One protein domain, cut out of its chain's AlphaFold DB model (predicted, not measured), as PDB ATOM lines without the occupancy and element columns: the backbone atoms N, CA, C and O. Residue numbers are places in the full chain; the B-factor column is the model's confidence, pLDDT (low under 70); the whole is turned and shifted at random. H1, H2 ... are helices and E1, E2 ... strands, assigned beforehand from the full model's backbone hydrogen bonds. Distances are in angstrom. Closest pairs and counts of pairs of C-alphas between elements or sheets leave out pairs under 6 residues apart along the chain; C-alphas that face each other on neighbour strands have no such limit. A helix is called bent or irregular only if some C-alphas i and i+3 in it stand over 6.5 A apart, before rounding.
ATOM      1  N   ARG A 107       1.979  34.965  -6.723       67.62
ATOM      2  CA  ARG A 107       1.142  35.494  -7.807       67.62
ATOM      3  C   ARG A 107       0.198  34.404  -8.300       67.62
ATOM      4  O   ARG A 107       0.552  33.225  -8.289       67.62
ATOM      5  N   ALA A 108      -0.986  34.799  -8.761       71.19
ATOM      6  CA  ALA A 108      -1.826  33.899  -9.541       71.19
ATOM      7  C   ALA A 108      -1.079  33.518 -10.833       71.19
ATOM      8  O   ALA A 108      -0.533  34.381 -11.520       71.19
ATOM      9  N   VAL A 109      -1.059  32.225 -11.147       78.56
ATOM     10  CA  VAL A 109      -0.483  31.654 -12.375       78.56
ATOM     11  C   VAL A 109      -1.342  32.026 -13.589       78.56
ATOM     12  O   VAL A 109      -0.830  32.177 -14.694       78.56
ATOM     13  N   GLY A 110      -2.647  32.223 -13.377       82.06
ATOM     14  CA  GLY A 110      -3.571  32.733 -14.383       82.06
ATOM     15  C   GLY A 110      -4.940  33.088 -13.805       82.06
ATOM     16  O   GLY A 110      -5.304  32.654 -12.711       82.06
ATOM     17  N   GLU A 111      -5.703  33.868 -14.565       88.31
ATOM     18  CA  GLU A 111      -7.110  34.183 -14.316       88.31
ATOM     19  C   GLU A 111      -7.983  33.395 -15.304       88.31
ATOM     20  O   GLU A 111      -7.677  33.345 -16.495       88.31
ATOM     21  N   LEU A 112      -9.058  32.769 -14.818       88.25
ATOM     22  CA  LEU A 112     -10.006  31.986 -15.625       88.25
ATOM     23  C   LEU A 112     -11.355  32.698 -15.827       88.25
ATOM     24  O   LEU A 112     -12.246  32.157 -16.479       88.25
ATOM     25  N   GLY A 113     -11.512  33.908 -15.281       91.31
ATOM     26  CA  GLY A 113     -12.754  34.677 -15.328       91.31
ATOM     27  C   GLY A 113     -13.844  34.119 -14.406       91.31
ATOM     28  O   GLY A 113     -13.569  33.387 -13.451       91.31
ATOM     29  N   LYS A 114     -15.099  34.494 -14.673       93.44
ATOM     30  CA  LYS A 114     -16.265  33.999 -13.926       93.44
ATOM     31  C   LYS A 114     -16.655  32.604 -14.434       93.44
ATOM     32  O   LYS A 114     -16.973  32.487 -15.619       93.44
ATOM     33  N   PRO A 115     -16.641  31.565 -13.585       91.94
ATOM     34  CA  PRO A 115     -16.913  30.200 -14.008       91.94
ATOM     35  C   PRO A 115     -18.412  29.968 -14.241       91.94
ATOM     36  O   PRO A 115     -19.264  30.563 -13.582       91.94
ATOM     37  N   THR A 116     -18.741  29.042 -15.138       93.19
ATOM     38  CA  THR A 116     -20.082  28.442 -15.211       93.19
ATOM     39  C   THR A 116     -20.297  27.434 -14.067       93.19
ATOM     40  O   THR A 116     -19.313  26.958 -13.491       93.19
ATOM     41  N   PRO A 117     -21.542  27.019 -13.755       90.56
ATOM     42  CA  PRO A 117     -21.792  25.966 -12.762       90.56
ATOM     43  C   PRO A 117     -21.051  24.655 -13.078       90.56
ATOM     44  O   PRO A 117     -20.466  24.038 -12.190       90.56
ATOM     45  N   ASP A 118     -20.971  24.272 -14.357       89.75
ATOM     46  CA  ASP A 118     -20.203  23.099 -14.800       89.75
ATOM     47  C   ASP A 118     -18.700  23.246 -14.519       89.75
ATOM     48  O   ASP A 118     -18.044  22.285 -14.110       89.75
ATOM     49  N   GLN A 119     -18.150  24.452 -14.694       91.38
ATOM     50  CA  GLN A 119     -16.760  24.755 -14.349       91.38
ATOM     51  C   GLN A 119     -16.543  24.767 -12.832       91.38
ATOM     52  O   GLN A 119     -15.548  24.220 -12.372       91.38
ATOM     53  N   LEU A 120     -17.475  25.305 -12.039       90.69
ATOM     54  CA  LEU A 120     -17.417  25.241 -10.575       90.69
ATOM     55  C   LEU A 120     -17.411  23.789 -10.069       90.69
ATOM     56  O   LEU A 120     -16.624  23.458  -9.179       90.69
ATOM     57  N   VAL A 121     -18.230  22.908 -10.651       90.25
ATOM     58  CA  VAL A 121     -18.247  21.470 -10.331       90.25
ATOM     59  C   VAL A 121     -16.925  20.813 -10.741       90.25
ATOM     60  O   VAL A 121     -16.314  20.084  -9.962       90.25
ATOM     61  N   PHE A 122     -16.419  21.114 -11.938       89.12
ATOM     62  CA  PHE A 122     -15.136  20.595 -12.414       89.12
ATOM     63  C   PHE A 122     -13.942  21.048 -11.544       89.12
ATOM     64  O   PHE A 122     -13.090  20.233 -11.187       89.12
ATOM     65  N   PHE A 123     -13.912  22.316 -11.124       90.50
ATOM     66  CA  PHE A 123     -12.895  22.881 -10.228       90.50
ATOM     67  C   PHE A 123     -13.079  22.483  -8.748       90.50
ATOM     68  O   PHE A 123     -12.236  22.814  -7.914       90.50
ATOM     69  N   LYS A 124     -14.171  21.777  -8.411       89.50
ATOM     70  CA  LYS A 124     -14.579  21.410  -7.038       89.50
ATOM     71  C   LYS A 124     -14.744  22.623  -6.116       89.50
ATOM     72  O   LYS A 124     -14.381  22.591  -4.938       89.50
ATOM     73  N   LEU A 125     -15.298  23.686  -6.695       89.25
ATOM     74  CA  LEU A 125     -15.676  24.952  -6.067       89.25
ATOM     75  C   LEU A 125     -17.208  25.125  -5.985       89.25
ATOM     76  O   LEU A 125     -17.672  25.957  -5.212       89.25
ATOM     77  N   ALA A 126     -17.992  24.317  -6.705       90.19
ATOM     78  CA  ALA A 126     -19.460  24.366  -6.710       90.19
ATOM     79  C   ALA A 126     -20.093  24.144  -5.333       90.19
ATOM     80  O   ALA A 126     -19.592  23.334  -4.552       90.19
ATOM     81  N   THR A 127     -21.200  24.819  -5.032       90.44
ATOM     82  CA  THR A 127     -21.961  24.596  -3.792       90.44
ATOM     83  C   THR A 127     -22.615  23.210  -3.772       90.44
ATOM     84  O   THR A 127     -22.645  22.488  -4.774       90.44
ATOM     85  N   LYS A 128     -23.163  22.808  -2.618       90.19
ATOM     86  CA  LYS A 128     -23.896  21.540  -2.489       90.19
ATOM     87  C   LYS A 128     -25.077  21.475  -3.465       90.19
ATOM     88  O   LYS A 128     -25.299  20.437  -4.080       90.19
ATOM     89  N   GLU A 129     -25.783  22.587  -3.628       91.94
ATOM     90  CA  GLU A 129     -26.957  22.747  -4.488       91.94
ATOM     91  C   GLU A 129     -26.579  22.619  -5.971       91.94
ATOM     92  O   GLU A 129     -27.260  21.927  -6.726       91.94
ATOM     93  N   GLU A 130     -25.461  23.224  -6.382       92.12
ATOM     94  CA  GLU A 130     -24.927  23.121  -7.747       92.12
ATOM     95  C   GLU A 130     -24.475  21.687  -8.079       92.12
ATOM     96  O   GLU A 130     -24.777  21.166  -9.157       92.12
ATOM     97  N   VAL A 131     -23.813  21.007  -7.133       91.69
ATOM     98  CA  VAL A 131     -23.442  19.589  -7.277       91.69
ATOM     99  C   VAL A 131     -24.688  18.693  -7.327       91.69
ATOM    100  O   VAL A 131     -24.738  17.782  -8.152       91.69
ATOM    101  N   ASP A 132     -25.711  18.953  -6.508       92.56
ATOM    102  CA  ASP A 132     -26.971  18.193  -6.508       92.56
ATOM    103  C   ASP A 132     -27.791  18.388  -7.793       92.56
ATOM    104  O   ASP A 132     -28.358  17.422  -8.321       92.56
ATOM    105  N   ALA A 133     -27.803  19.601  -8.353       94.19
ATOM    106  CA  ALA A 133     -28.393  19.870  -9.660       94.19
ATOM    107  C   ALA A 133     -27.703  19.036 -10.755       94.19
ATOM    108  O   ALA A 133     -28.375  18.316 -11.502       94.19
ATOM    109  N   LYS A 134     -26.361  19.034 -10.792       92.88
ATOM    110  CA  LYS A 134     -25.604  18.247 -11.778       92.88
ATOM    111  C   LYS A 134     -25.734  16.739 -11.565       92.88
ATOM    112  O   LYS A 134     -25.825  15.982 -12.531       92.88
ATOM    113  N   LEU A 135     -25.796  16.283 -10.315       93.19
ATOM    114  CA  LEU A 135     -26.036  14.880  -9.973       93.19
ATOM    115  C   LEU A 135     -27.405  14.405 -10.486       93.19
ATOM    116  O   LEU A 135     -27.522  13.282 -10.975       93.19
ATOM    117  N   THR A 136     -28.423  15.265 -10.408       95.25
ATOM    118  CA  THR A 136     -29.777  14.993 -10.914       95.25
ATOM    119  C   THR A 136     -29.800  14.899 -12.442       95.25
ATOM    120  O   THR A 136     -30.374  13.957 -12.990       95.25
ATOM    121  N   GLU A 137     -29.126  15.824 -13.131       94.75
ATOM    122  CA  GLU A 137     -28.973  15.824 -14.593       94.75
ATOM    123  C   GLU A 137     -28.316  14.525 -15.095       94.75
ATOM    124  O   GLU A 137     -28.903  13.803 -15.900       94.75
ATOM    125  N   VAL A 138     -27.153  14.160 -14.542       93.50
ATOM    126  CA  VAL A 138     -26.392  12.964 -14.953       93.50
ATOM    127  C   VAL A 138     -27.141  11.661 -14.622       93.50
ATOM    128  O   VAL A 138     -27.068  10.696 -15.385       93.50
ATOM    129  N   LYS A 139     -27.907  11.611 -13.520       94.44
ATOM    130  CA  LYS A 139     -28.782  10.463 -13.213       94.44
ATOM    131  C   LYS A 139     -29.900  10.313 -14.248       94.44
ATOM    132  O   LYS A 139     -30.114   9.208 -14.741       94.44
ATOM    133  N   LYS A 140     -30.535  11.419 -14.652       95.62
ATOM    134  CA  LYS A 140     -31.566  11.427 -15.700       95.62
ATOM    135  C   LYS A 140     -31.022  10.965 -17.059       95.62
ATOM    136  O   LYS A 140     -31.698  10.198 -17.739       95.62
ATOM    137  N   GLU A 141     -29.811  11.379 -17.441       93.19
ATOM    138  CA  GLU A 141     -29.141  10.884 -18.659       93.19
ATOM    139  C   GLU A 141     -28.904   9.368 -18.607       93.19
ATOM    140  O   GLU A 141     -29.203   8.653 -19.567       93.19
ATOM    141  N   LEU A 142     -28.402   8.860 -17.476       92.44
ATOM    142  CA  LEU A 142     -28.146   7.432 -17.293       92.44
ATOM    143  C   LEU A 142     -29.437   6.601 -17.367       92.44
ATOM    144  O   LEU A 142     -29.433   5.517 -17.953       92.44
ATOM    145  N   ASP A 143     -30.537   7.090 -16.795       93.19
ATOM    146  CA  ASP A 143     -31.824   6.391 -16.830       93.19
ATOM    147  C   ASP A 143     -32.494   6.459 -18.212       93.19
ATOM    148  O   ASP A 143     -33.082   5.469 -18.648       93.19
ATOM    149  N   ALA A 144     -32.315   7.553 -18.963       93.06
ATOM    150  CA  ALA A 144     -32.741   7.638 -20.360       93.06
ATOM    151  C   ALA A 144     -32.009   6.620 -21.259       93.06
ATOM    152  O   ALA A 144     -32.637   5.988 -22.109       93.06
ATOM    153  N   ILE A 145     -30.705   6.400 -21.040       89.44
ATOM    154  CA  ILE A 145     -29.941   5.359 -21.751       89.44
ATOM    155  C   ILE A 145     -30.454   3.960 -21.387       89.44
ATOM    156  O   ILE A 145     -30.683   3.155 -22.285       89.44
ATOM    157  N   LYS A 146     -30.709   3.670 -20.101       89.44
ATOM    158  CA  LYS A 146     -31.287   2.376 -19.680       89.44
ATOM    159  C   LYS A 146     -32.658   2.110 -20.309       89.44
ATOM    160  O   LYS A 146     -32.945   0.968 -20.658       89.44
ATOM    161  N   ALA A 147     -33.498   3.139 -20.436       89.81
ATOM    162  CA  ALA A 147     -34.799   3.025 -21.092       89.81
ATOM    163  C   ALA A 147     -34.637   2.690 -22.585       89.81
ATOM    164  O   ALA A 147     -35.208   1.709 -23.055       89.81
ATOM    165  N   ALA A 148     -33.770   3.412 -23.303       87.56
ATOM    166  CA  ALA A 148     -33.480   3.133 -24.710       87.56
ATOM    167  C   ALA A 148     -32.864   1.732 -24.932       87.56
ATOM    168  O   ALA A 148     -33.248   1.030 -25.868       87.56
ATOM    169  N   GLU A 149     -31.955   1.286 -24.053       85.62
ATOM    170  CA  GLU A 149     -31.401  -0.077 -24.078       85.62
ATOM    171  C   GLU A 149     -32.487  -1.156 -23.919       85.62
ATOM    172  O   GLU A 149     -32.356  -2.231 -24.516       85.62
ATOM    173  N   ALA A 150     -33.511  -0.897 -23.094       85.44
ATOM    174  CA  ALA A 150     -34.628  -1.806 -22.848       85.44
ATOM    175  C   ALA A 150     -35.595  -1.844 -24.040       85.44
ATOM    176  O   ALA A 150     -35.883  -2.932 -24.539       85.44
ATOM    177  N   ASP A 151     -35.995  -0.679 -24.559       85.12
ATOM    178  CA  ASP A 151     -36.855  -0.557 -25.743       85.12
ATOM    179  C   ASP A 151     -36.241  -1.241 -26.976       85.12
ATOM    180  O   ASP A 151     -36.940  -1.900 -27.746       85.12
ATOM    181  N   GLU A 152     -34.924  -1.113 -27.178       83.31
ATOM    182  CA  GLU A 152     -34.212  -1.802 -28.262       83.31
ATOM    183  C   GLU A 152     -34.193  -3.324 -28.045       83.31
ATOM    184  O   GLU A 152     -34.433  -4.090 -28.978       83.31
ATOM    185  N   LYS A 153     -33.980  -3.780 -26.804       80.81
ATOM    186  CA  LYS A 153     -33.955  -5.210 -26.458       80.81
ATOM    187  C   LYS A 153     -35.323  -5.877 -26.613       80.81
ATOM    188  O   LYS A 153     -35.386  -7.054 -26.962       80.81
ATOM    189  N   ASP A 154     -36.408  -5.161 -26.345       81.38
ATOM    190  CA  ASP A 154     -37.759  -5.694 -26.512       81.38
ATOM    191  C   ASP A 154     -38.227  -5.650 -27.978       81.38
ATOM    192  O   ASP A 154     -38.953  -6.553 -28.395       81.38
ATOM    193  N   LYS A 155     -37.713  -4.718 -28.798       79.81
ATOM    194  CA  LYS A 155     -37.837  -4.772 -30.270       79.81
ATOM    195  C   LYS A 155     -37.073  -5.950 -30.878       79.81
ATOM    196  O   LYS A 155     -37.654  -6.699 -31.655       79.81
ATOM    197  N   GLU A 156     -35.822  -6.179 -30.474       73.56
ATOM    198  CA  GLU A 156     -35.014  -7.300 -30.986       73.56
ATOM    199  C   GLU A 156     -35.672  -8.663 -30.681       73.56
ATOM    200  O   GLU A 156     -35.724  -9.542 -31.540       73.56
ATOM    201  N   LYS A 157     -36.276  -8.822 -29.493       73.38
ATOM    202  CA  LYS A 157     -37.080 -10.010 -29.134       73.38
ATOM    203  C   LYS A 157     -38.393 -10.151 -29.910       73.38
ATOM    204  O   LYS A 157     -38.951 -11.250 -29.923       73.38
ATOM    205  N   ALA A 158     -38.943  -9.064 -30.446       72.00
ATOM    206  CA  ALA A 158     -40.148  -9.110 -31.268       72.00
ATOM    207  C   ALA A 158     -39.795  -9.583 -32.685       72.00
ATOM    208  O   ALA A 158     -40.380 -10.549 -33.162       72.00
ATOM    209  N   GLU A 159     -38.764  -8.997 -33.298       66.12
ATOM    210  CA  GLU A 159     -38.280  -9.396 -34.628       66.12
ATOM    211  C   GLU A 159     -37.777 -10.854 -34.660       66.12
ATOM    212  O   GLU A 159     -38.033 -11.580 -35.621       66.12
ATOM    213  N   LYS A 178     -20.767   4.830 -22.947       83.31
ATOM    214  CA  LYS A 178     -21.205   5.969 -22.106       83.31
ATOM    215  C   LYS A 178     -21.729   5.571 -20.723       83.31
ATOM    216  O   LYS A 178     -21.627   6.335 -19.765       83.31
ATOM    217  N   LYS A 179     -22.317   4.383 -20.593       86.62
ATOM    218  CA  LYS A 179     -22.939   3.906 -19.349       86.62
ATOM    219  C   LYS A 179     -21.950   3.758 -18.176       86.62
ATOM    220  O   LYS A 179     -22.264   4.256 -17.086       86.62
ATOM    221  N   PRO A 180     -20.753   3.149 -18.339       89.81
ATOM    222  CA  PRO A 180     -19.741   3.151 -17.280       89.81
ATOM    223  C   PRO A 180     -19.194   4.559 -16.985       89.81
ATOM    224  O   PRO A 180     -18.914   4.861 -15.825       89.81
ATOM    225  N   GLU A 181     -19.097   5.439 -17.987       90.50
ATOM    226  CA  GLU A 181     -18.642   6.825 -17.812       90.50
ATOM    227  C   GLU A 181     -19.604   7.646 -16.935       90.50
ATOM    228  O   GLU A 181     -19.182   8.229 -15.935       90.50
ATOM    229  N   LEU A 182     -20.909   7.617 -17.229       91.69
ATOM    230  CA  LEU A 182     -21.933   8.282 -16.411       91.69
ATOM    231  C   LEU A 182     -21.998   7.703 -14.992       91.69
ATOM    232  O   LEU A 182     -22.112   8.452 -14.024       91.69
ATOM    233  N   THR A 183     -21.849   6.383 -14.841       92.12
ATOM    234  CA  THR A 183     -21.805   5.732 -13.518       92.12
ATOM    235  C   THR A 183     -20.603   6.214 -12.695       92.12
ATOM    236  O   THR A 183     -20.736   6.504 -11.504       92.12
ATOM    237  N   LYS A 184     -19.431   6.370 -13.328       94.19
ATOM    238  CA  LYS A 184     -18.239   6.961 -12.701       94.19
ATOM    239  C   LYS A 184     -18.472   8.429 -12.319       94.19
ATOM    240  O   LYS A 184     -18.128   8.817 -11.205       94.19
ATOM    241  N   LYS A 185     -19.089   9.219 -13.206       92.25
ATOM    242  CA  LYS A 185     -19.405  10.642 -12.983       92.25
ATOM    243  C   LYS A 185     -20.387  10.842 -11.823       92.25
ATOM    244  O   LYS A 185     -20.164  11.719 -10.998       92.25
ATOM    245  N   ILE A 186     -21.411   9.992 -11.698       94.50
ATOM    246  CA  ILE A 186     -22.334   9.979 -10.546       94.50
ATOM    247  C   ILE A 186     -21.574   9.757  -9.240       94.50
ATOM    248  O   ILE A 186     -21.748  10.531  -8.304       94.50
ATOM    249  N   LYS A 187     -20.696   8.746  -9.188       95.25
ATOM    250  CA  LYS A 187     -19.895   8.471  -7.989       95.25
ATOM    251  C   LYS A 187     -18.997   9.655  -7.620       95.25
ATOM    252  O   LYS A 187     -18.928  10.024  -6.452       95.25
ATOM    253  N   GLU A 188     -18.339  10.270  -8.605       91.88
ATOM    254  CA  GLU A 188     -17.511  11.455  -8.363       91.88
ATOM    255  C   GLU A 188     -18.337  12.635  -7.828       91.88
ATOM    256  O   GLU A 188     -17.923  13.262  -6.857       91.88
ATOM    257  N   LEU A 189     -19.519  12.904  -8.391       92.81
ATOM    258  CA  LEU A 189     -20.418  13.959  -7.908       92.81
ATOM    259  C   LEU A 189     -20.947  13.676  -6.491       92.81
ATOM    260  O   LEU A 189     -21.039  14.592  -5.680       92.81
ATOM    261  N   GLU A 190     -21.233  12.419  -6.142       92.88
ATOM    262  CA  GLU A 190     -21.624  12.040  -4.774       92.88
ATOM    263  C   GLU A 190     -20.482  12.212  -3.762       92.88
ATOM    264  O   GLU A 190     -20.725  12.608  -2.620       92.88
ATOM    265  N   ASP A 191     -19.235  11.964  -4.162       90.31
ATOM    266  CA  ASP A 191     -18.067  12.223  -3.316       90.31
ATOM    267  C   ASP A 191     -17.749  13.731  -3.225       90.31
ATOM    268  O   ASP A 191     -17.404  14.217  -2.145       90.31
ATOM    269  N   GLN A 192     -17.964  14.506  -4.298       88.31
ATOM    270  CA  GLN A 192     -17.906  15.974  -4.260       88.31
ATOM    271  C   GLN A 192     -18.992  16.576  -3.357       88.31
ATOM    272  O   GLN A 192     -18.697  17.490  -2.591       88.31
ATOM    273  N   LYS A 193     -20.219  16.037  -3.369       89.88
ATOM    274  CA  LYS A 193     -21.307  16.468  -2.477       89.88
ATOM    275  C   LYS A 193     -20.913  16.326  -1.005       89.88
ATOM    276  O   LYS A 193     -21.011  17.286  -0.247       89.88
ATOM    277  N   LYS A 194     -20.382  15.160  -0.615       87.56
ATOM    278  CA  LYS A 194     -19.864  14.910   0.749       87.56
ATOM    279  C   LYS A 194     -18.682  15.818   1.109       87.56
ATOM    280  O   LYS A 194     -18.433  16.060   2.287       87.56
ATOM    281  N   ALA A 195     -17.914  16.281   0.121       82.94
ATOM    282  CA  ALA A 195     -16.846  17.255   0.332       82.94
ATOM    283  C   ALA A 195     -17.384  18.691   0.479       82.94
ATOM    284  O   ALA A 195     -16.832  19.454   1.263       82.94
ATOM    285  N   ALA A 196     -18.472  19.047  -0.211       83.12
ATOM    286  CA  ALA A 196     -19.139  20.345  -0.088       83.12
ATOM    287  C   ALA A 196     -19.872  20.534   1.256       83.12
ATOM    288  O   ALA A 196     -20.075  21.667   1.674       83.12
ATOM    289  N   GLU A 197     -20.221  19.448   1.953       79.69
ATOM    290  CA  GLU A 197     -20.760  19.481   3.325       79.69
ATOM    291  C   GLU A 197     -19.692  19.728   4.406       79.69
ATOM    292  O   GLU A 197     -20.033  20.003   5.556       79.69
ATOM    293  N   LYS A 198     -18.401  19.629   4.068       77.31
ATOM    294  CA  LYS A 198     -17.297  19.894   5.000       77.31
ATOM    295  C   LYS A 198     -16.875  21.365   4.936       77.31
ATOM    296  O   LYS A 198     -16.945  21.961   3.859       77.31
ATOM    297  N   PRO A 199     -16.373  21.947   6.043       75.31
ATOM    298  CA  PRO A 199     -15.768  23.273   6.003       75.31
ATOM    299  C   PRO A 199     -14.626  23.292   4.981       75.31
ATOM    300  O   PRO A 199     -13.767  22.408   4.967       75.31
ATOM    301  N   ARG A 200     -14.643  24.294   4.102       76.69
ATOM    302  CA  ARG A 200     -13.640  24.469   3.047       76.69
ATOM    303  C   ARG A 200     -12.443  25.252   3.555       76.69
ATOM    304  O   ARG A 200     -12.593  26.166   4.360       76.69
ATOM    305  N   SER A 201     -11.274  24.954   2.997       80.94
ATOM    306  CA  SER A 201     -10.100  25.809   3.143       80.94
ATOM    307  C   SER A 201     -10.368  27.165   2.488       80.94
ATOM    308  O   SER A 201     -10.708  27.245   1.304       80.94
ATOM    309  N   VAL A 202     -10.205  28.232   3.265       85.94
ATOM    310  CA  VAL A 202     -10.387  29.617   2.829       85.94
ATOM    311  C   VAL A 202      -9.088  30.374   3.071       85.94
ATOM    312  O   VAL A 202      -8.568  30.377   4.184       85.94
ATOM    313  N   LEU A 203      -8.575  31.034   2.034       83.56
ATOM    314  CA  LEU A 203      -7.466  31.974   2.156       83.56
ATOM    315  C   LEU A 203      -8.033  33.385   2.305       83.56
ATOM    316  O   LEU A 203      -8.704  33.879   1.401       83.56
ATOM    317  N   SER A 204      -7.740  34.040   3.427       85.62
ATOM    318  CA  SER A 204      -7.974  35.475   3.598       85.62
ATOM    319  C   SER A 204      -6.659  36.228   3.417       85.62
ATOM    320  O   SER A 204      -5.656  35.874   4.036       85.62
ATOM    321  N   VAL A 205      -6.661  37.254   2.568       80.88
ATOM    322  CA  VAL A 205      -5.527  38.157   2.347       80.88
ATOM    323  C   VAL A 205      -5.950  39.557   2.764       80.88
ATOM    324  O   VAL A 205      -6.767  40.178   2.085       80.88
ATOM    325  N   THR A 206      -5.390  40.046   3.872       79.94
ATOM    326  CA  THR A 206      -5.574  41.427   4.337       79.94
ATOM    327  C   THR A 206      -4.414  42.288   3.847       79.94
ATOM    328  O   THR A 206      -3.251  41.979   4.106       79.94
ATOM    329  N   PHE A 207      -4.728  43.367   3.139       78.00
ATOM    330  CA  PHE A 207      -3.766  44.334   2.622       78.00
ATOM    331  C   PHE A 207      -3.478  45.430   3.660       78.00
ATOM    332  O   PHE A 207      -4.194  45.591   4.650       78.00
ATOM    333  N   SER A 208      -2.409  46.203   3.453       75.00
ATOM    334  CA  SER A 208      -1.971  47.246   4.395       75.00
ATOM    335  C   SER A 208      -2.929  48.439   4.517       75.00
ATOM    336  O   SER A 208      -2.790  49.227   5.446       75.00
ATOM    337  N   ASP A 209      -3.886  48.576   3.598       81.62
ATOM    338  CA  ASP A 209      -4.989  49.544   3.661       81.62
ATOM    339  C   ASP A 209      -6.178  49.053   4.517       81.62
ATOM    340  O   ASP A 209      -7.175  49.759   4.658       81.62
ATOM    341  N   GLY A 210      -6.084  47.849   5.094       78.69
ATOM    342  CA  GLY A 210      -7.140  47.215   5.881       78.69
ATOM    343  C   GLY A 210      -8.205  46.497   5.046       78.69
ATOM    344  O   GLY A 210      -9.088  45.860   5.623       78.69
ATOM    345  N   SER A 211      -8.133  46.546   3.711       82.06
ATOM    346  CA  SER A 211      -9.009  45.749   2.853       82.06
ATOM    347  C   SER A 211      -8.660  44.263   2.959       82.06
ATOM    348  O   SER A 211      -7.500  43.888   3.132       82.06
ATOM    349  N   ALA A 212      -9.665  43.395   2.856       84.38
ATOM    350  CA  ALA A 212      -9.481  41.949   2.871       84.38
ATOM    351  C   ALA A 212     -10.137  41.316   1.643       84.38
ATOM    352  O   ALA A 212     -11.243  41.703   1.258       84.38
ATOM    353  N   ARG A 213      -9.468  40.325   1.046       83.50
ATOM    354  CA  ARG A 213     -10.019  39.457  -0.004       83.50
ATOM    355  C   ARG A 213     -10.036  38.012   0.462       83.50
ATOM    356  O   ARG A 213      -9.075  37.543   1.066       83.50
ATOM    357  N   THR A 214     -11.114  37.314   0.128       89.81
ATOM    358  CA  THR A 214     -11.410  35.975   0.643       89.81
ATOM    359  C   THR A 214     -11.590  35.000  -0.507       89.81
ATOM    360  O   THR A 214     -12.514  35.136  -1.310       89.81
ATOM    361  N   PHE A 215     -10.738  33.986  -0.563       89.00
ATOM    362  CA  PHE A 215     -10.673  33.029  -1.657       89.00
ATOM    363  C   PHE A 215     -11.006  31.620  -1.153       89.00
ATOM    364  O   PHE A 215     -10.357  31.125  -0.230       89.00
ATOM    365  N   GLN A 216     -11.983  30.950  -1.763       89.50
ATOM    366  CA  GLN A 216     -12.247  29.531  -1.496       89.50
ATOM    367  C   GLN A 216     -11.252  28.671  -2.277       89.50
ATOM    368  O   GLN A 216     -11.124  28.846  -3.488       89.50
ATOM    369  N   VAL A 217     -10.566  27.737  -1.614       88.19
ATOM    370  CA  VAL A 217      -9.608  26.826  -2.264       88.19
ATOM    371  C   VAL A 217     -10.339  25.588  -2.789       88.19
ATOM    372  O   VAL A 217     -11.060  24.920  -2.047       88.19
ATOM    373  N   GLY A 218     -10.140  25.262  -4.067       83.06
ATOM    374  CA  GLY A 218     -10.723  24.082  -4.703       83.06
ATOM    375  C   GLY A 218     -10.131  22.783  -4.154       83.06
ATOM    376  O   GLY A 218      -8.914  22.635  -4.036       83.06
ATOM    377  N   GLY A 219     -10.990  21.804  -3.860       72.75
ATOM    378  CA  GLY A 219     -10.609  20.535  -3.218       72.75
ATOM    379  C   GLY A 219      -9.803  19.554  -4.085       72.75
ATOM    380  O   GLY A 219      -9.708  18.370  -3.759       72.75
ATOM    381  N   SER A 220      -9.265  19.972  -5.231       72.19
ATOM    382  CA  SER A 220      -8.390  19.148  -6.075       72.19
ATOM    383  C   SER A 220      -7.391  20.006  -6.854       72.19
ATOM    384  O   SER A 220      -7.632  21.199  -7.044       72.19
ATOM    385  N   PRO A 221      -6.254  19.426  -7.285       78.38
ATOM    386  CA  PRO A 221      -5.320  20.123  -8.153       78.38
ATOM    387  C   PRO A 221      -5.929  20.470  -9.516       78.38
ATOM    388  O   PRO A 221      -6.908  19.853  -9.942       78.38
ATOM    389  N   THR A 222      -5.296  21.398 -10.231       80.12
ATOM    390  CA  THR A 222      -5.556  21.639 -11.653       80.12
ATOM    391  C   THR A 222      -5.313  20.382 -12.490       80.12
ATOM    392  O   THR A 222      -4.477  19.534 -12.165       80.12
ATOM    393  N   GLN A 223      -6.054  20.232 -13.591       73.19
ATOM    394  CA  GLN A 223      -5.924  19.057 -14.452       73.19
ATOM    395  C   GLN A 223      -4.512  18.972 -15.057       73.19
ATOM    396  O   GLN A 223      -4.080  19.871 -15.771       73.19
ATOM    397  N   GLY A 224      -3.799  17.876 -14.776       70.25
ATOM    398  CA  GLY A 224      -2.414  17.671 -15.223       70.25
ATOM    399  C   GLY A 224      -1.359  18.461 -14.438       70.25
ATOM    400  O   GLY A 224      -0.177  18.351 -14.751       70.25
ATOM    401  N   GLY A 225      -1.765  19.226 -13.421       79.81
ATOM    402  CA  GLY A 225      -0.888  20.038 -12.587       79.81
ATOM    403  C   GLY A 225      -0.966  19.673 -11.107       79.81
ATOM    404  O   GLY A 225      -1.567  18.679 -10.700       79.81
ATOM    405  N   SER A 226      -0.321  20.501 -10.289       83.38
ATOM    406  CA  SER A 226      -0.362  20.381  -8.826       83.38
ATOM    407  C   SER A 226      -0.955  21.616  -8.131       83.38
ATOM    408  O   SER A 226      -1.187  21.597  -6.922       83.38
ATOM    409  N   ASP A 227      -1.229  22.650  -8.927       88.12
ATOM    410  CA  ASP A 227      -1.743  23.967  -8.555       88.12
ATOM    411  C   ASP A 227      -3.209  23.904  -8.119       88.12
ATOM    412  O   ASP A 227      -3.877  22.894  -8.330       88.12
ATOM    413  N   ARG A 228      -3.742  24.971  -7.521       88.25
ATOM    414  CA  ARG A 228      -5.137  25.027  -7.051       88.25
ATOM    415  C   ARG A 228      -5.964  26.016  -7.854       88.25
ATOM    416  O   ARG A 228      -5.500  27.113  -8.156       88.25
ATOM    417  N   TYR A 229      -7.221  25.663  -8.100       91.38
ATOM    418  CA  TYR A 229      -8.253  26.649  -8.420       91.38
ATOM    419  C   TYR A 229      -8.658  27.391  -7.143       91.38
ATOM    420  O   TYR A 229      -8.812  26.769  -6.089       91.38
ATOM    421  N   MET A 230      -8.857  28.703  -7.229       90.75
ATOM    422  CA  MET A 230      -9.352  29.524  -6.124       90.75
ATOM    423  C   MET A 230     -10.449  30.469  -6.600       90.75
ATOM    424  O   MET A 230     -10.221  31.239  -7.528       90.75
ATOM    425  N   LEU A 231     -11.616  30.435  -5.955       91.94
ATOM    426  CA  LEU A 231     -12.723  31.358  -6.223       91.94
ATOM    427  C   LEU A 231     -12.611  32.580  -5.310       91.94
ATOM    428  O   LEU A 231     -12.732  32.438  -4.095       91.94
ATOM    429  N   ASP A 232     -12.423  33.770  -5.878       91.44
ATOM    430  CA  ASP A 232     -12.592  35.029  -5.147       91.44
ATOM    431  C   ASP A 232     -14.074  35.225  -4.803       91.44
ATOM    432  O   ASP A 232     -14.935  35.318  -5.681       91.44
ATOM    433  N   SER A 233     -14.366  35.294  -3.506       89.31
ATOM    434  CA  SER A 233     -15.730  35.369  -2.978       89.31
ATOM    435  C   SER A 233     -16.391  36.731  -3.228       89.31
ATOM    436  O   SER A 233     -17.607  36.836  -3.109       89.31
ATOM    437  N   GLN A 234     -15.614  37.774  -3.554       86.94
ATOM    438  CA  GLN A 234     -16.125  39.118  -3.844       86.94
ATOM    439  C   GLN A 234     -16.414  39.310  -5.334       86.94
ATOM    440  O   GLN A 234     -17.476  39.807  -5.703       86.94
ATOM    441  N   SER A 235     -15.474  38.928  -6.204       88.12
ATOM    442  CA  SER A 235     -15.609  39.131  -7.654       88.12
ATOM    443  C   SER A 235     -16.314  37.978  -8.379       88.12
ATOM    444  O   SER A 235     -16.828  38.174  -9.486       88.12
ATOM    445  N   GLY A 236     -16.347  36.782  -7.777       90.19
ATOM    446  CA  GLY A 236     -16.801  35.548  -8.420       90.19
ATOM    447  C   GLY A 236     -15.836  35.029  -9.491       90.19
ATOM    448  O   GLY A 236     -16.233  34.207 -10.313       90.19
ATOM    449  N   VAL A 237     -14.599  35.532  -9.535       91.50
ATOM    450  CA  VAL A 237     -13.572  35.127 -10.502       91.50
ATOM    451  C   VAL A 237     -12.770  33.948  -9.956       91.50
ATOM    452  O   VAL A 237     -12.404  33.926  -8.779       91.50
ATOM    453  N   VAL A 238     -12.477  32.968 -10.815       91.81
ATOM    454  CA  VAL A 238     -11.567  31.865 -10.493       91.81
ATOM    455  C   VAL A 238     -10.160  32.177 -10.984       91.81
ATOM    456  O   VAL A 238      -9.941  32.530 -12.142       91.81
ATOM    457  N   TYR A 239      -9.199  31.971 -10.096       90.69
ATOM    458  CA  TYR A 239      -7.769  32.075 -10.348       90.69
ATOM    459  C   TYR A 239      -7.110  30.699 -10.233       90.69
ATOM    460  O   TYR A 239      -7.602  29.820  -9.522       90.69
ATOM    461  N   VAL A 240      -5.969  30.522 -10.895       89.75
ATOM    462  CA  VAL A 240      -5.056  29.398 -10.648       89.75
ATOM    463  C   VAL A 240      -3.891  29.902  -9.810       89.75
ATOM    464  O   VAL A 240      -3.248  30.884 -10.176       89.75
ATOM    465  N   PHE A 241      -3.594  29.225  -8.708       86.38
ATOM    466  CA  PHE A 241      -2.492  29.558  -7.806       86.38
ATOM    467  C   PHE A 241      -1.526  28.387  -7.667       86.38
ATOM    468  O   PHE A 241      -1.954  27.236  -7.570       86.38
ATOM    469  N   SER A 242      -0.223  28.684  -7.634       85.19
ATOM    470  CA  SER A 242       0.808  27.650  -7.617       85.19
ATOM    471  C   SER A 242       0.720  26.779  -6.363       85.19
ATOM    472  O   SER A 242       0.419  27.258  -5.263       85.19
ATOM    473  N   LYS A 243       1.034  25.486  -6.506       83.56
ATOM    474  CA  LYS A 243       1.102  24.573  -5.354       83.56
ATOM    475  C   LYS A 243       2.019  25.100  -4.257       83.56
ATOM    476  O   LYS A 243       1.689  24.979  -3.084       83.56
ATOM    477  N   GLU A 244       3.176  25.637  -4.629       78.81
ATOM    478  CA  GLU A 244       4.224  26.047  -3.688       78.81
ATOM    479  C   GLU A 244       3.751  27.153  -2.736       78.81
ATOM    480  O   GLU A 244       4.117  27.150  -1.560       78.81
ATOM    481  N   MET A 245       2.866  28.035  -3.212       75.06
ATOM    482  CA  MET A 245       2.241  29.071  -2.392       75.06
ATOM    483  C   MET A 245       1.253  28.484  -1.371       75.06
ATOM    484  O   MET A 245       1.242  28.893  -0.212       75.06
ATOM    485  N   ILE A 246       0.414  27.527  -1.786       77.62
ATOM    486  CA  ILE A 246      -0.723  27.054  -0.976       77.62
ATOM    487  C   ILE A 246      -0.375  25.847  -0.105       77.62
ATOM    488  O   ILE A 246      -0.891  25.738   1.002       77.62
ATOM    489  N   ALA A 247       0.519  24.958  -0.540       77.19
ATOM    490  CA  ALA A 247       0.850  23.733   0.190       77.19
ATOM    491  C   ALA A 247       1.392  24.012   1.602       77.19
ATOM    492  O   ALA A 247       1.052  23.294   2.540       77.19
ATOM    493  N   ASN A 248       2.177  25.081   1.767       70.75
ATOM    494  CA  ASN A 248       2.680  25.534   3.069       70.75
ATOM    495  C   ASN A 248       1.590  26.163   3.961       70.75
ATOM    496  O   ASN A 248       1.792  26.276   5.164       70.75
ATOM    497  N   LEU A 249       0.444  26.562   3.398       73.00
ATOM    498  CA  LEU A 249      -0.716  27.058   4.147       73.00
ATOM    499  C   LEU A 249      -1.670  25.904   4.493       73.00
ATOM    500  O   LEU A 249      -2.074  25.777   5.643       73.00
ATOM    501  N   GLU A 250      -1.931  24.996   3.545       74.19
ATOM    502  CA  GLU A 250      -2.660  23.732   3.763       74.19
ATOM    503  C   GLU A 250      -1.988  22.830   4.811       74.19
ATOM    504  O   GLU A 250      -2.668  22.100   5.524       74.19
ATOM    505  N   THR A 251      -0.658  22.880   4.919       69.62
ATOM    506  CA  THR A 251       0.118  22.165   5.950       69.62
ATOM    507  C   THR A 251       0.662  23.093   7.039       69.62
ATOM    508  O   THR A 251       1.406  22.648   7.912       69.62
ATOM    509  N   GLY A 252       0.281  24.376   7.028       64.12
ATOM    510  CA  GLY A 252       0.843  25.394   7.918       64.12
ATOM    511  C   GLY A 252       0.633  25.036   9.383       64.12
ATOM    512  O   GLY A 252       1.597  24.942  10.136       64.12
ATOM    513  N   GLU A 253      -0.606  24.716   9.758       63.12
ATOM    514  CA  GLU A 253      -0.970  24.296  11.113       63.12
ATOM    515  C   GLU A 253      -0.137  23.099  11.602       63.12
ATOM    516  O   GLU A 253       0.510  23.180  12.645       63.12
ATOM    517  N   SER A 254      -0.074  22.011  10.826       63.03
ATOM    518  CA  SER A 254       0.664  20.799  11.206       63.03
ATOM    519  C   SER A 254       2.187  20.980  11.178       63.03
ATOM    520  O   SER A 254       2.888  20.315  11.939       63.03
ATOM    521  N   SER A 255       2.711  21.915  10.377       62.66
ATOM    522  CA  SER A 255       4.130  22.302  10.396       62.66
ATOM    523  C   SER A 255       4.506  23.206  11.583       62.66
ATOM    524  O   SER A 255       5.665  23.220  12.001       62.66
ATOM    525  N   LEU A 256       3.528  23.930  12.142       61.59
ATOM    526  CA  LEU A 256       3.671  24.797  13.316       61.59
ATOM    527  C   LEU A 256       3.354  24.078  14.641       61.59
ATOM    528  O   LEU A 256       3.665  24.606  15.714       61.59
ATOM    529  N   GLN A 257       2.772  22.874  14.599       65.69
ATOM    530  CA  GLN A 257       2.561  22.046  15.789       65.69
ATOM    531  C   GLN A 257       3.897  21.738  16.480       65.69
ATOM    532  O   GLN A 257       4.835  21.183  15.904       65.69
TER     533      GLN A 257
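Overview. This is residues 107 to 159 and 178 to 257 of the 458 residues of the protein "DUF4340 domain-containing protein" of Deltaproteobacteria bacterium (UniProt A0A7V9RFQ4). A strongly twisted sheet of five strands forms a head, and two helices side by side, H2 and H3, run away from it as a long stalk whose far part, residues 147 to 159 of H2, sticks out alone. The short H1 packs on one face of the sheet, near the base of the stalk, and H4 covers part of the other face; the tail, residues 251 to 257 with H5, stands free. The printed part has 133 residues, with named elements in the order E1 H1 H2 H3 E2 E3 E4 E5 H4 H5; the sheet runs E1 E5 E4 E3 E2, antiparallel throughout, and the class is mixed, helices and strands. The whole is loose, with a radius of gyration of the C-alphas of 19.9 A, and spans 77 by 32 by 26 A.

Along the chain. In the sheet, E1 is residues 108 to 113, from C-alpha 108 at (-1.826, 33.899, -9.541); E5 is 238 to 241, E4 228 to 232, E3 212 to 221 and E2 202 to 206. E3, 24.8 A long, bends by 57 degrees at residue 218. H1 is residues 117 to 122, H2 128 to 159 and 46.9 A long, ending at (-38.280, -9.396, -34.628), and H3 178 to 196 and 26.4 A long. H4 is residues 243 to 250 and H5 252 to 256, ending at (3.671, 24.797, 13.316). H4 is only just irregular: C-alphas 245 and 248 are 6.52 A apart.

Arrangement. E2 E3 E4 E5 form a meander, each strand the antiparallel neighbour of the one before. N 203 and O 215 of E2 and E3 are 2.9 A apart, N 218 and O 229 of E3 and E4 2.9 A, N 230 and O 239 of E4 and E5 2.8 A, and N 109 and O 240 of E1 and E5 2.7 A, within hydrogen-bond range. H1 is on the sheet, over E4, at a height over the sheet of 9.7 A. H4 is on the opposite face at a height over the sheet of 8.5 A, only just over E3, on which 3 of its 8 C-alphas fall. H2 touches H1 with residues 130 to 134 alone, about perpendicular at 85 degrees; the closest C-alphas, of Val 121 and Val 131, are 6.3 A apart. H2 and H3 touch at a shallow tilt of 21 degrees, opposite ways, closest at the C-alphas of Lys 128 and Ala 196, 5.5 A. H4 and H5 meet only through their link. Each O i to N i+4 pair is within hydrogen-bond range in H1, H2, H3 and H5, and 2 of 4 in H4.

Size, cuts and confidence. The C-alphas of Glu 159 and Ser 208 are the two farthest apart, 77.8 A. Residues 160 to 177 are not printed, and C-alphas 159 and 178 are 26.2 A apart across the cut. Of the links printed whole, none is long. Residues 107, 159 and 251 to 257 are under pLDDT 70.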